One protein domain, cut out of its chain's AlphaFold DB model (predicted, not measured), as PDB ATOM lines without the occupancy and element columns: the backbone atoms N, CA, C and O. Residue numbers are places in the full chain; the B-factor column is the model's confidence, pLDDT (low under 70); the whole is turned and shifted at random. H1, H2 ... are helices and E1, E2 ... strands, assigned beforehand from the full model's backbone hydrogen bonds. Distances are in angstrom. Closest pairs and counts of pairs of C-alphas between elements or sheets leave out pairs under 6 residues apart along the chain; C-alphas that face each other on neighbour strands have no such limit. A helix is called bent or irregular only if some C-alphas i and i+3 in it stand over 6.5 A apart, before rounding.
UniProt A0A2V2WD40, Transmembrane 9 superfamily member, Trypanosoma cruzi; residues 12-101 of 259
ATOM      1  N   ILE A  12     -21.568   6.341  11.866       89.75
ATOM      2  CA  ILE A  12     -20.719   6.277  10.668       89.75
ATOM      3  C   ILE A  12     -19.590   7.297  10.781       89.75
ATOM      4  O   ILE A  12     -19.824   8.501  10.871       89.75
ATOM      5  N   LYS A  13     -18.348   6.816  10.717       87.56
ATOM      6  CA  LYS A  13     -17.161   7.669  10.663       87.56
ATOM      7  C   LYS A  13     -16.709   7.850   9.223       87.56
ATOM      8  O   LYS A  13     -16.236   6.904   8.596       87.56
ATOM      9  N   PHE A  14     -16.822   9.073   8.722       90.81
ATOM     10  CA  PHE A  14     -16.319   9.471   7.417       90.81
ATOM     11  C   PHE A  14     -14.890   9.988   7.533       90.81
ATOM     12  O   PHE A  14     -14.616  10.976   8.214       90.81
ATOM     13  N   THR A  15     -13.972   9.350   6.820       90.31
ATOM     14  CA  THR A  15     -12.604   9.828   6.646       90.31
ATOM     15  C   THR A  15     -12.438  10.367   5.236       90.31
ATOM     16  O   THR A  15     -12.500   9.619   4.258       90.31
ATOM     17  N   ILE A  16     -12.235  11.683   5.149       91.62
ATOM     18  CA  ILE A  16     -12.049  12.403   3.896       91.62
ATOM     19  C   ILE A  16     -10.576  12.776   3.777       91.62
ATOM     20  O   ILE A  16     -10.061  13.585   4.551       91.62
ATOM     21  N   LYS A  17      -9.894  12.176   2.800       91.75
ATOM     22  CA  LYS A  17      -8.526  12.563   2.446       91.75
ATOM     23  C   LYS A  17      -8.572  13.642   1.378       91.75
ATOM     24  O   LYS A  17      -9.279  13.476   0.383       91.75
ATOM     25  N   TYR A  18      -7.808  14.709   1.556       91.69
ATOM     26  CA  TYR A  18      -7.680  15.777   0.570       91.69
ATOM     27  C   TYR A  18      -6.212  16.113   0.312       91.69
ATOM     28  O   TYR A  18      -5.371  15.971   1.199       91.69
ATOM     29  N   SER A  19      -5.932  16.561  -0.905       90.88
ATOM     30  CA  SER A  19      -4.630  17.066  -1.328       90.88
ATOM     31  C   SER A  19      -4.772  18.498  -1.837       90.88
ATOM     32  O   SER A  19      -5.858  18.928  -2.250       90.88
ATOM     33  N   LEU A  20      -3.683  19.250  -1.722       88.12
ATOM     34  CA  LEU A  20      -3.566  20.599  -2.253       88.12
ATOM     35  C   LEU A  20      -2.905  20.508  -3.618       88.12
ATOM     36  O   LEU A  20      -1.825  19.940  -3.751       88.12
ATOM     37  N   GLU A  21      -3.556  21.086  -4.613       83.06
ATOM     38  CA  GLU A  21      -3.047  21.133  -5.973       83.06
ATOM     39  C   GLU A  21      -2.934  22.586  -6.416       83.06
ATOM     40  O   GLU A  21      -3.876  23.373  -6.275       83.06
ATOM     41  N   GLU A  22      -1.777  22.946  -6.958       84.81
ATOM     42  CA  GLU A  22      -1.540  24.273  -7.508       84.81
ATOM     43  C   GLU A  22      -1.991  24.287  -8.966       84.81
ATOM     44  O   GLU A  22      -1.320  23.770  -9.856       84.81
ATOM     45  N   VAL A  23      -3.169  24.858  -9.216       81.56
ATOM     46  CA  VAL A  23      -3.709  24.966 -10.570       81.56
ATOM     47  C   VAL A  23      -3.379  26.344 -11.119       81.56
ATOM     48  O   VAL A  23      -3.689  27.365 -10.503       81.56
ATOM     49  N   ARG A  24      -2.773  26.373 -12.307       82.75
ATOM     50  CA  ARG A  24      -2.500  27.614 -13.029       82.75
ATOM     51  C   ARG A  24      -3.801  28.164 -13.610       82.75
ATOM     52  O   ARG A  24      -4.467  27.500 -14.402       82.75
ATOM     53  N   ASN A  25      -4.180  29.372 -13.208       83.62
ATOM     54  CA  ASN A  25      -5.330  30.072 -13.772       83.62
ATOM     55  C   ASN A  25      -5.029  30.599 -15.184       83.62
ATOM     56  O   ASN A  25      -3.873  30.699 -15.595       83.62
ATOM     57  N   ALA A  26      -6.078  31.018 -15.903       80.06
ATOM     58  CA  ALA A  26      -5.968  31.653 -17.223       80.06
ATOM     59  C   ALA A  26      -5.043  32.889 -17.228       80.06
ATOM     60  O   ALA A  26      -4.414  33.194 -18.234       80.06
ATOM     61  N   ASN A  27      -4.905  33.548 -16.075       83.38
ATOM     62  CA  ASN A  27      -4.055  34.722 -15.880       83.38
ATOM     63  C   ASN A  27      -2.581  34.356 -15.611       83.38
ATOM     64  O   ASN A  27      -1.763  35.231 -15.354       83.38
ATOM     65  N   GLY A  28      -2.237  33.064 -15.618       81.69
ATOM     66  CA  GLY A  28      -0.894  32.560 -15.336       81.69
ATOM     67  C   GLY A  28      -0.535  32.450 -13.850       81.69
ATOM     68  O   GLY A  28       0.538  31.934 -13.551       81.69
ATOM     69  N   GLU A  29      -1.416  32.886 -12.949       86.69
ATOM     70  CA  GLU A  29      -1.248  32.836 -11.491       86.69
ATOM     71  C   GLU A  29      -1.591  31.446 -10.929       86.69
ATOM     72  O   GLU A  29      -2.561  30.814 -11.360       86.69
ATOM     73  N   PHE A  30      -0.798  30.962  -9.973       82.00
ATOM     74  CA  PHE A  30      -1.028  29.679  -9.307       82.00
ATOM     75  C   PHE A  30      -2.022  29.854  -8.161       82.00
ATOM     76  O   PHE A  30      -1.783  30.626  -7.234       82.00
ATOM     77  N   VAL A  31      -3.133  29.120  -8.207       86.31
ATOM     78  CA  VAL A  31      -4.116  29.091  -7.121       86.31
ATOM     79  C   VAL A  31      -4.144  27.703  -6.511       86.31
ATOM     80  O   VAL A  31      -4.314  26.705  -7.215       86.31
ATOM     81  N   GLN A  32      -4.021  27.645  -5.186       85.44
ATOM     82  CA  GLN A  32      -4.176  26.396  -4.454       85.44
ATOM     83  C   GLN A  32      -5.650  25.989  -4.429       85.44
ATOM     84  O   GLN A  32      -6.505  26.704  -3.902       85.44
ATOM     85  N   LYS A  33      -5.952  24.831  -5.011       85.50
ATOM     86  CA  LYS A  33      -7.275  24.209  -4.978       85.50
ATOM     87  C   LYS A  33      -7.230  22.968  -4.097       85.50
ATOM     88  O   LYS A  33      -6.288  22.181  -4.139       85.50
ATOM     89  N   TYR A  34      -8.280  22.788  -3.303       88.19
ATOM     90  CA  TYR A  34      -8.474  21.578  -2.513       88.19
ATOM     91  C   TYR A  34      -9.108  20.508  -3.393       88.19
ATOM     92  O   TYR A  34     -10.209  20.702  -3.913       88.19
ATOM     93  N   ARG A  35      -8.435  19.365  -3.534       86.38
ATOM     94  CA  ARG A  35      -8.959  18.220  -4.276       86.38
ATOM     95  C   ARG A  35      -9.162  17.034  -3.335       86.38
ATOM     96  O   ARG A  35      -8.267  16.643  -2.592       86.38
ATOM     97  N   ILE A  36     -10.365  16.462  -3.341       88.69
ATOM     98  CA  ILE A  36     -10.740  15.358  -2.445       88.69
ATOM     99  C   ILE A  36     -10.248  14.040  -3.035       88.69
ATOM    100  O   ILE A  36     -10.785  13.606  -4.042       88.69
ATOM    101  N   LEU A  37      -9.309  13.346  -2.402       87.12
ATOM    102  CA  LEU A  37      -8.749  12.083  -2.895       87.12
ATOM    103  C   LEU A  37      -9.601  10.869  -2.533       87.12
ATOM    104  O   LEU A  37      -9.921  10.072  -3.397       87.12
ATOM    105  N   SER A  38     -10.000  10.710  -1.274       85.88
ATOM    106  CA  SER A  38     -10.663   9.483  -0.815       85.88
ATOM    107  C   SER A  38     -11.793   9.793   0.150       85.88
ATOM    108  O   SER A  38     -11.684  10.715   0.959       85.88
ATOM    109  N   PHE A  39     -12.860   9.001   0.072       87.94
ATOM    110  CA  PHE A  39     -14.020   9.070   0.951       87.94
ATOM    111  C   PHE A  39     -14.304   7.664   1.480       87.94
ATOM    112  O   PHE A  39     -14.733   6.793   0.729       87.94
ATOM    113  N   VAL A  40     -14.021   7.430   2.762       88.19
ATOM    114  CA  VAL A  40     -14.215   6.117   3.393       88.19
ATOM    115  C   VAL A  40     -15.145   6.270   4.585       88.19
ATOM    116  O   VAL A  40     -14.843   7.021   5.506       88.19
ATOM    117  N   GLY A  41     -16.270   5.555   4.564       89.38
ATOM    118  CA  GLY A  41     -17.193   5.448   5.690       89.38
ATOM    119  C   GLY A  41     -16.980   4.132   6.428       89.38
ATOM    120  O   GLY A  41     -17.182   3.071   5.841       89.38
ATOM    121  N   LYS A  42     -16.583   4.189   7.701       88.56
ATOM    122  CA  LYS A  42     -16.523   3.010   8.575       88.56
ATOM    123  C   LYS A  42     -17.737   2.997   9.512       88.56
ATOM    124  O   LYS A  42     -17.928   3.981  10.237       88.56
ATOM    125  N   PRO A  43     -18.557   1.934   9.501       90.00
ATOM    126  CA  PRO A  43     -19.671   1.794  10.429       90.00
ATOM    127  C   PRO A  43     -19.178   1.341  11.809       90.00
ATOM    128  O   PRO A  43     -18.283   0.503  11.906       90.00
ATOM    129  N   TYR A  44     -19.796   1.871  12.860       85.19
ATOM    130  CA  TYR A  44     -19.540   1.528  14.256       85.19
ATOM    131  C   TYR A  44     -20.854   1.392  15.029       85.19
ATOM    132  O   TYR A  44     -21.853   2.044  14.717       85.19
ATOM    133  N   SER A  45     -20.833   0.551  16.060       85.50
ATOM    134  CA  SER A  45     -21.920   0.400  17.025       85.50
ATOM    135  C   SER A  45     -21.528   1.101  18.322       85.50
ATOM    136  O   SER A  45     -20.537   0.718  18.936       85.50
ATOM    137  N   LEU A  46     -22.272   2.137  18.714       81.69
ATOM    138  CA  LEU A  46     -21.987   2.978  19.875       81.69
ATOM    139  C   LEU A  46     -23.226   3.130  20.758       81.69
ATOM    140  O   LEU A  46     -24.260   3.627  20.307       81.69
ATOM    141  N   ASP A  47     -23.108   2.772  22.033       77.75
ATOM    142  CA  ASP A  47     -24.100   3.132  23.049       77.75
ATOM    143  C   ASP A  47     -23.922   4.602  23.473       77.75
ATOM    144  O   ASP A  47     -23.038   4.952  24.262       77.75
ATOM    145  N   TYR A  48     -24.729   5.493  22.890       71.88
ATOM    146  CA  TYR A  48     -24.676   6.926  23.181       71.88
ATOM    147  C   TYR A  48     -25.316   7.242  24.533       71.88
ATOM    148  O   TYR A  48     -26.529   7.128  24.704       71.88
ATOM    149  N   ARG A  49     -24.507   7.750  25.468       67.50
ATOM    150  CA  ARG A  49     -24.992   8.366  26.708       67.50
ATOM    151  C   ARG A  49     -25.134   9.884  26.528       67.50
ATOM    152  O   ARG A  49     -24.318  10.486  25.830       67.50
ATOM    153  N   PRO A  50     -26.140  10.526  27.148       59.91
ATOM    154  CA  PRO A  50     -26.424  11.956  26.972       59.91
ATOM    155  C   PRO A  50     -25.272  12.891  27.387       59.91
ATOM    156  O   PRO A  50     -25.232  14.035  26.951       59.91
ATOM    157  N   GLU A  51     -24.300  12.399  28.155       58.00
ATOM    158  CA  GLU A  51     -23.086  13.125  28.561       58.00
ATOM    159  C   GLU A  51     -22.071  13.322  27.412       58.00
ATOM    160  O   GLU A  51     -21.143  14.114  27.526       58.00
ATOM    161  N   HIS A  52     -22.242  12.632  26.280       59.75
ATOM    162  CA  HIS A  52     -21.265  12.566  25.182       59.75
ATOM    163  C   HIS A  52     -21.604  13.449  23.965       59.75
ATOM    164  O   HIS A  52     -20.906  13.406  22.950       59.75
ATOM    165  N   VAL A  53     -22.692  14.222  24.031       58.25
ATOM    166  CA  VAL A  53     -23.341  14.805  22.841       58.25
ATOM    167  C   VAL A  53     -22.637  16.064  22.308       58.25
ATOM    168  O   VAL A  53     -22.852  16.409  21.147       58.25
ATOM    169  N   CYS A  54     -21.769  16.734  23.082       54.12
ATOM    170  CA  CYS A  54     -21.297  18.073  22.689       54.12
ATOM    171  C   CYS A  54     -19.796  18.387  22.821       54.12
ATOM    172  O   CYS A  54     -19.405  19.439  22.323       54.12
ATOM    173  N   GLU A  55     -18.945  17.541  23.417       53.38
ATOM    174  CA  GLU A  55     -17.601  18.016  23.831       53.38
ATOM    175  C   GLU A  55     -16.392  17.245  23.279       53.38
ATOM    176  O   GLU A  55     -15.263  17.715  23.387       53.38
ATOM    177  N   ALA A  56     -16.576  16.101  22.620       54.41
ATOM    178  CA  ALA A  56     -15.440  15.291  22.188       54.41
ATOM    179  C   ALA A  56     -15.289  15.249  20.662       54.41
ATOM    180  O   ALA A  56     -16.154  14.768  19.929       54.41
ATOM    181  N   SER A  57     -14.131  15.701  20.182       57.00
ATOM    182  CA  SER A  57     -13.566  15.252  18.910       57.00
ATOM    183  C   SER A  57     -13.217  13.767  19.060       57.00
ATOM    184  O   SER A  57     -12.134  13.420  19.524       57.00
ATOM    185  N   TRP A  58     -14.170  12.884  18.760       61.38
ATOM    186  CA  TRP A  58     -14.006  11.437  18.922       61.38
ATOM    187  C   TRP A  58     -12.919  10.908  17.976       61.38
ATOM    188  O   TRP A  58     -13.082  10.894  16.749       61.38
ATOM    189  N   THR A  59     -11.795  10.447  18.527       60.91
ATOM    190  CA  THR A  59     -10.747   9.788  17.740       60.91
ATOM    191  C   THR A  59     -11.106   8.318  17.495       60.91
ATOM    192  O   THR A  59     -11.991   7.755  18.129       60.91
ATOM    193  N   GLU A  60     -10.446   7.647  16.539       60.91
ATOM    194  CA  GLU A  60     -10.741   6.228  16.224       60.91
ATOM    195  C   GLU A  60     -10.515   5.293  17.425       60.91
ATOM    196  O   GLU A  60     -11.153   4.250  17.522       60.91
ATOM    197  N   LYS A  61      -9.646   5.685  18.365       61.59
ATOM    198  CA  LYS A  61      -9.389   4.935  19.599       61.59
ATOM    199  C   LYS A  61     -10.530   5.065  20.608       61.59
ATOM    200  O   LYS A  61     -10.824   4.089  21.288       61.59
ATOM    201  N   ASP A  62     -11.184   6.222  20.654       64.81
ATOM    202  CA  ASP A  62     -12.312   6.472  21.556       64.81
ATOM    203  C   ASP A  62     -13.561   5.723  21.081       64.81
ATOM    204  O   ASP A  62     -14.296   5.158  21.874       64.81
ATOM    205  N   VAL A  63     -13.769   5.632  19.765       66.56
ATOM    206  CA  VAL A  63     -14.896   4.888  19.173       66.56
ATOM    207  C   VAL A  63     -14.781   3.377  19.429       66.56
ATOM    208  O   VAL A  63     -15.789   2.714  19.648       66.56
ATOM    209  N   ASN A  64     -13.562   2.829  19.453       66.56
ATOM    210  CA  ASN A  64     -13.327   1.396  19.672       66.56
ATOM    211  C   ASN A  64     -13.378   0.967  21.148       66.56
ATOM    212  O   ASN A  64     -13.409  -0.231  21.421       66.56
ATOM    213  N   SER A  65     -13.338   1.908  22.094       64.75
ATOM    214  CA  SER A  65     -13.406   1.616  23.532       64.75
ATOM    215  C   SER A  65     -14.832   1.653  24.089       64.75
ATOM    216  O   SER A  65     -15.052   1.235  25.228       64.75
ATOM    217  N   LEU A  66     -15.803   2.127  23.302       70.81
ATOM    218  CA  LEU A  66     -17.207   2.144  23.689       70.81
ATOM    219  C   LEU A  66     -17.848   0.761  23.545       70.81
ATOM    220  O   LEU A  66     -17.533  -0.020  22.648       70.81
ATOM    221  N   ASN A  67     -18.797   0.482  24.438       74.88
ATOM    222  CA  ASN A  67     -19.583  -0.740  24.366       74.88
ATOM    223  C   ASN A  67     -20.522  -0.692  23.145       74.88
ATOM    224  O   ASN A  67     -21.184   0.330  22.926       74.88
ATOM    225  N   PRO A  68     -20.616  -1.790  22.373       78.56
ATOM    226  CA  PRO A  68     -21.511  -1.862  21.229       78.56
ATOM    227  C   PRO A  68     -22.975  -1.902  21.680       78.56
ATOM    228  O   PRO A  68     -23.318  -2.527  22.686       78.56
ATOM    229  N   LEU A  69     -23.850  -1.246  20.916       77.44
ATOM    230  CA  LEU A  69     -25.275  -1.120  21.212       77.44
ATOM    231  C   LEU A  69     -26.035  -2.377  20.743       77.44
ATOM    232  O   LEU A  69     -26.101  -2.630  19.531       77.44
ATOM    233  N   PRO A  70     -26.626  -3.174  21.653       80.25
ATOM    234  CA  PRO A  70     -27.453  -4.311  21.266       80.25
ATOM    235  C   PRO A  70     -28.784  -3.847  20.657       80.25
ATOM    236  O   PRO A  70     -29.366  -2.848  21.078       80.25
ATOM    237  N   VAL A  71     -29.311  -4.622  19.707       77.62
ATOM    238  CA  VAL A  71     -30.578  -4.351  18.990       77.62
ATOM    239  C   VAL A  71     -31.806  -4.305  19.916       77.62
ATOM    240  O   VAL A  71     -32.844  -3.780  19.536       77.62
ATOM    241  N   THR A  72     -31.705  -4.812  21.145       75.88
ATOM    242  CA  THR A  72     -32.804  -4.846  22.130       75.88
ATOM    243  C   THR A  72     -33.162  -3.470  22.713       75.88
ATOM    244  O   THR A  72     -34.052  -3.386  23.551       75.88
ATOM    245  N   ASN A  73     -32.463  -2.398  22.329       72.62
ATOM    246  CA  ASN A  73     -32.696  -1.062  22.876       72.62
ATOM    247  C   ASN A  73     -33.821  -0.318  22.121       72.62
ATOM    248  O   ASN A  73     -33.796  -0.238  20.895       72.62
ATOM    249  N   ASP A  74     -34.776   0.275  22.849       74.94
ATOM    250  CA  ASP A  74     -35.970   0.931  22.273       74.94
ATOM    251  C   ASP A  74     -35.668   2.281  21.600       74.94
ATOM    252  O   ASP A  74     -36.456   2.782  20.792       74.94
ATOM    253  N   ARG A  75     -34.534   2.909  21.941       77.62
ATOM    254  CA  ARG A  75     -34.100   4.194  21.374       77.62
ATOM    255  C   ARG A  75     -32.707   4.067  20.778       77.62
ATOM    256  O   ARG A  75     -31.731   3.880  21.497       77.62
ATOM    257  N   ILE A  76     -32.622   4.225  19.460       81.44
ATOM    258  CA  ILE A  76     -31.369   4.185  18.703       81.44
ATOM    259  C   ILE A  76     -31.042   5.605  18.240       81.44
ATOM    260  O   ILE A  76     -31.808   6.213  17.491       81.44
ATOM    261  N   ILE A  77     -29.905   6.135  18.690       81.88
ATOM    262  CA  ILE A  77     -29.388   7.434  18.250       81.88
ATOM    263  C   ILE A  77     -28.453   7.197  17.070       81.88
ATOM    264  O   ILE A  77     -27.478   6.456  17.198       81.88
ATOM    265  N   TRP A  78     -28.745   7.844  15.945       84.81
ATOM    266  CA  TRP A  78     -27.893   7.839  14.761       84.81
ATOM    267  C   TRP A  78     -26.955   9.034  14.788       84.81
ATOM    268  O   TRP A  78     -27.381  10.158  15.055       84.81
ATOM    269  N   SER A  79     -25.686   8.810  14.483       83.06
ATOM    270  CA  SER A  79     -24.701   9.885  14.451       83.06
ATOM    271  C   SER A  79     -23.647   9.647  13.380       83.06
ATOM    272  O   SER A  79     -23.433   8.533  12.901       83.06
ATOM    273  N   TYR A  80     -22.967  10.720  12.999       87.06
ATOM    274  CA  TYR A  80     -21.841  10.644  12.087       87.06
ATOM    275  C   TYR A  80     -20.695  11.512  12.590       87.06
ATOM    276  O   TYR A  80     -20.908  12.522  13.258       87.06
ATOM    277  N   SER A  81     -19.471  11.105  12.276       83.62
ATOM    278  CA  SER A  81     -18.268  11.901  12.513       83.62
ATOM    279  C   SER A  81     -17.531  12.105  11.196       83.62
ATOM    280  O   SER A  81     -17.554  11.239  10.322       83.62
ATOM    281  N   VAL A  82     -16.900  13.268  11.029       88.56
ATOM    282  CA  VAL A  82     -16.133  13.599   9.822       88.56
ATOM    283  C   VAL A  82     -14.715  13.968  10.226       88.56
ATOM    284  O   VAL A  82     -14.506  14.915  10.977       88.56
ATOM    285  N   SER A  83     -13.735  13.228   9.714       88.19
ATOM    286  CA  SER A  83     -12.311  13.509   9.895       88.19
ATOM    287  C   SER A  83     -11.681  13.903   8.563       88.19
ATOM    288  O   SER A  83     -11.721  13.116   7.611       88.19
ATOM    289  N   TRP A  84     -11.066  15.081   8.516       90.19
ATOM    290  CA  TRP A  84     -10.331  15.582   7.355       90.19
ATOM    291  C   TRP A  84      -8.838  15.316   7.529       90.19
ATOM    292  O   TRP A  84      -8.259  15.693   8.545       90.19
ATOM    293  N   ILE A  85      -8.215  14.662   6.548       90.25
ATOM    294  CA  ILE A  85      -6.788  14.315   6.583       90.25
ATOM    295  C   ILE A  85      -6.113  14.877   5.333       90.25
ATOM    296  O   ILE A  85      -6.442  14.483   4.211       90.25
ATOM    297  N   ARG A  86      -5.152  15.784   5.528       91.00
ATOM    298  CA  ARG A  86      -4.298  16.280   4.445       91.00
ATOM    299  C   ARG A  86      -3.305  15.193   4.044       91.00
ATOM    300  O   ARG A  86      -2.660  14.612   4.911       91.00
ATOM    301  N   THR A  87      -3.188  14.930   2.748       88.62
ATOM    302  CA  THR A  87      -2.244  13.952   2.189       88.62
ATOM    303  C   THR A  87      -1.538  14.541   0.967       88.62
ATOM    304  O   THR A  87      -2.112  15.387   0.286       88.62
ATOM    305  N   GLU A  88      -0.305  14.107   0.703       87.38
ATOM    306  CA  GLU A  88       0.507  14.524  -0.458       87.38
ATOM    307  C   GLU A  88       0.370  13.570  -1.658       87.38
ATOM    308  O   GLU A  88       1.051  13.732  -2.666       87.38
ATOM    309  N   ASP A  89      -0.526  12.583  -1.570       83.50
ATOM    310  CA  ASP A  89      -0.757  11.611  -2.636       83.50
ATOM    311  C   ASP A  89      -1.213  12.302  -3.934       83.50
ATOM    312  O   ASP A  89      -2.013  13.250  -3.924       83.50
ATOM    313  N   GLN A  90      -0.732  11.786  -5.068       80.62
ATOM    314  CA  GLN A  90      -1.153  12.247  -6.386       80.62
ATOM    315  C   GLN A  90      -2.620  11.879  -6.639       80.62
ATOM    316  O   GLN A  90      -3.105  10.828  -6.232       80.62
ATOM    317  N   TRP A  91      -3.335  12.728  -7.377       78.25
ATOM    318  CA  TRP A  91      -4.733  12.482  -7.739       78.25
ATOM    319  C   TRP A  91      -4.971  11.136  -8.451       78.25
ATOM    320  O   TRP A  91      -6.006  10.508  -8.232       78.25
ATOM    321  N   SER A  92      -4.006  10.671  -9.249       75.88
ATOM    322  CA  SER A  92      -4.072   9.417 -10.009       75.88
ATOM    323  C   SER A  92      -4.260   8.170  -9.131       75.88
ATOM    324  O   SER A  92      -4.960   7.248  -9.544       75.88
ATOM    325  N   SER A  93      -3.724   8.152  -7.904       78.12
ATOM    326  CA  SER A  93      -3.811   6.998  -6.990       78.12
ATOM    327  C   SER A  93      -5.146   6.901  -6.240       78.12
ATOM    328  O   SER A  93      -5.370   5.982  -5.449       78.12
ATOM    329  N   ARG A  94      -6.093   7.816  -6.493       82.50
ATOM    330  CA  ARG A  94      -7.416   7.825  -5.842       82.50
ATOM    331  C   ARG A  94      -8.157   6.490  -5.983       82.50
ATOM    332  O   ARG A  94      -8.867   6.076  -5.063       82.50
ATOM    333  N   TRP A  95      -8.039   5.840  -7.139       78.19
ATOM    334  CA  TRP A  95      -8.741   4.586  -7.411       78.19
ATOM    335  C   TRP A  95      -8.129   3.384  -6.697       78.19
ATOM    336  O   TRP A  95      -8.852   2.425  -6.429       78.19
ATOM    337  N   ASP A  96      -6.860   3.458  -6.298       78.81
ATOM    338  CA  ASP A  96      -6.146   2.347  -5.667       78.81
ATOM    339  C   ASP A  96      -6.825   1.915  -4.368       78.81
ATOM    340  O   ASP A  96      -6.929   0.724  -4.088       78.81
ATOM    341  N   VAL A  97      -7.388   2.860  -3.606       77.06
ATOM    342  CA  VAL A  97      -8.154   2.554  -2.386       77.06
ATOM    343  C   VAL A  97      -9.363   1.673  -2.693       77.06
ATOM    344  O   VAL A  97      -9.651   0.774  -1.916       77.06
ATOM    345  N   TYR A  98     -10.061   1.881  -3.811       75.75
ATOM    346  CA  TYR A  98     -11.241   1.083  -4.167       75.75
ATOM    347  C   TYR A  98     -10.871  -0.236  -4.851       75.75
ATOM    348  O   TYR A  98     -11.548  -1.249  -4.662       75.75
ATOM    349  N   LEU A  99      -9.787  -0.234  -5.625       76.56
ATOM    350  CA  LEU A  99      -9.307  -1.404  -6.355       76.56
ATOM    351  C   LEU A  99      -8.603  -2.411  -5.431       76.56
ATOM    352  O   LEU A  99      -8.776  -3.615  -5.615       76.56
ATOM    353  N   ASN A 100      -7.915  -1.940  -4.386       66.69
ATOM    354  CA  ASN A 100      -7.193  -2.786  -3.427       66.69
ATOM    355  C   ASN A 100      -8.083  -3.422  -2.345       66.69
ATOM    356  O   ASN A 100      -7.617  -4.300  -1.621       66.69
ATOM    357  N   ILE A 101      -9.359  -3.026  -2.214       61.00
ATOM    358  CA  ILE A 101     -10.278  -3.603  -1.204       61.00
ATOM    359  C   ILE A 101     -10.577  -5.078  -1.488       61.00
ATOM    360  O   ILE A 101     -10.838  -5.856  -0.572       61.00
TER     361      ILE A 101
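AT A GLANCE: This is residues 12 to 101 of the 259 residues of the protein "Transmembrane 9 superfamily member" of Trypanosoma cruzi (UniProt A0A2V2WD40). A long, narrow, twisted ribbon of two strands, the hairpin E1 and E2, makes most of the length; E3 runs beside residues 12 to 19 of E1, so that three strands stand side by side over this part and two beyond it. At the three-stranded end, away from the hairpin's turn, residues 45 to 78 make a loose loop region that holds the short H1, while H2 packs on E2. The printed part has 90 residues, with three named strands and two named helices in the order E1, E2, H1, E3, H2; the sheet's order is E2, E1, E3, mixed, and the class is mixed, helices and strands. The whole is only just extended, close to loose, with a radius of gyration of the C-alphas of 18.4 A, and elongated, spanning 60 by 32 by 21 A.

IN THESE COORDINATES: E1, residues 12 to 24, begins at C-alpha 12 (-20.719, 6.277, 10.668) and is 36.7 A long. E2, residues 30 to 44, is 41.1 A long and ends at C-alpha 44 (-19.540, 1.528, 14.256). H1, residues 60 to 65, is 9.0 A long. E3, residues 79 to 86, is 23.6 A long. H2, residues 91 to 99, is 14.7 A long and ends at C-alpha 99 (-9.307, -1.404, -6.355); it is irregular, with C-alphas 92 and 95 7.2 A apart.

HOW THE PARTS SIT: E1 is the inner strand, and E2 and E3 are edge strands. E1 and E2 form an antiparallel hairpin at 166 degrees, with N 15 and O 40 2.8 A apart and N 31 and O 23 2.9 A apart, both within hydrogen-bond range. E1 and E3 are parallel at 31 degrees; N 14 and O 81, within hydrogen-bond range, are 2.8 A apart. H2 is on the sheet, over E2, at a height over the sheet of 9.2 A; it runs along the strands, at 9 degrees to E2 on the local plane. The closest C-alphas of E2 and H2, those of Leu 37 and Arg 94, are 5.3 A apart. H1 only grazes the sheet, with its residues 60 to 64; its closest C-alpha to E2 is that of Val 63, 7.6 A from that of Tyr 44. H1 and H2 are apart. In H1 every O i to N i+4 pair is within hydrogen-bond range; in H2 1 of 5 is, beside 4 of 6 O i to N i+3 pairs.

THE WHOLE: The two C-alphas farthest apart, those of Asn 27 and Thr 72, are 61.9 A apart. The printed part has no cut. The links E2 to H1, of 15 residues, and H1 to E3, of 13, are long; E1 to E2 and E3 to H2 are tight. The mean pLDDT of the printed part is 78.8, and residues 49 to 65 and 100 to 101 are under 70.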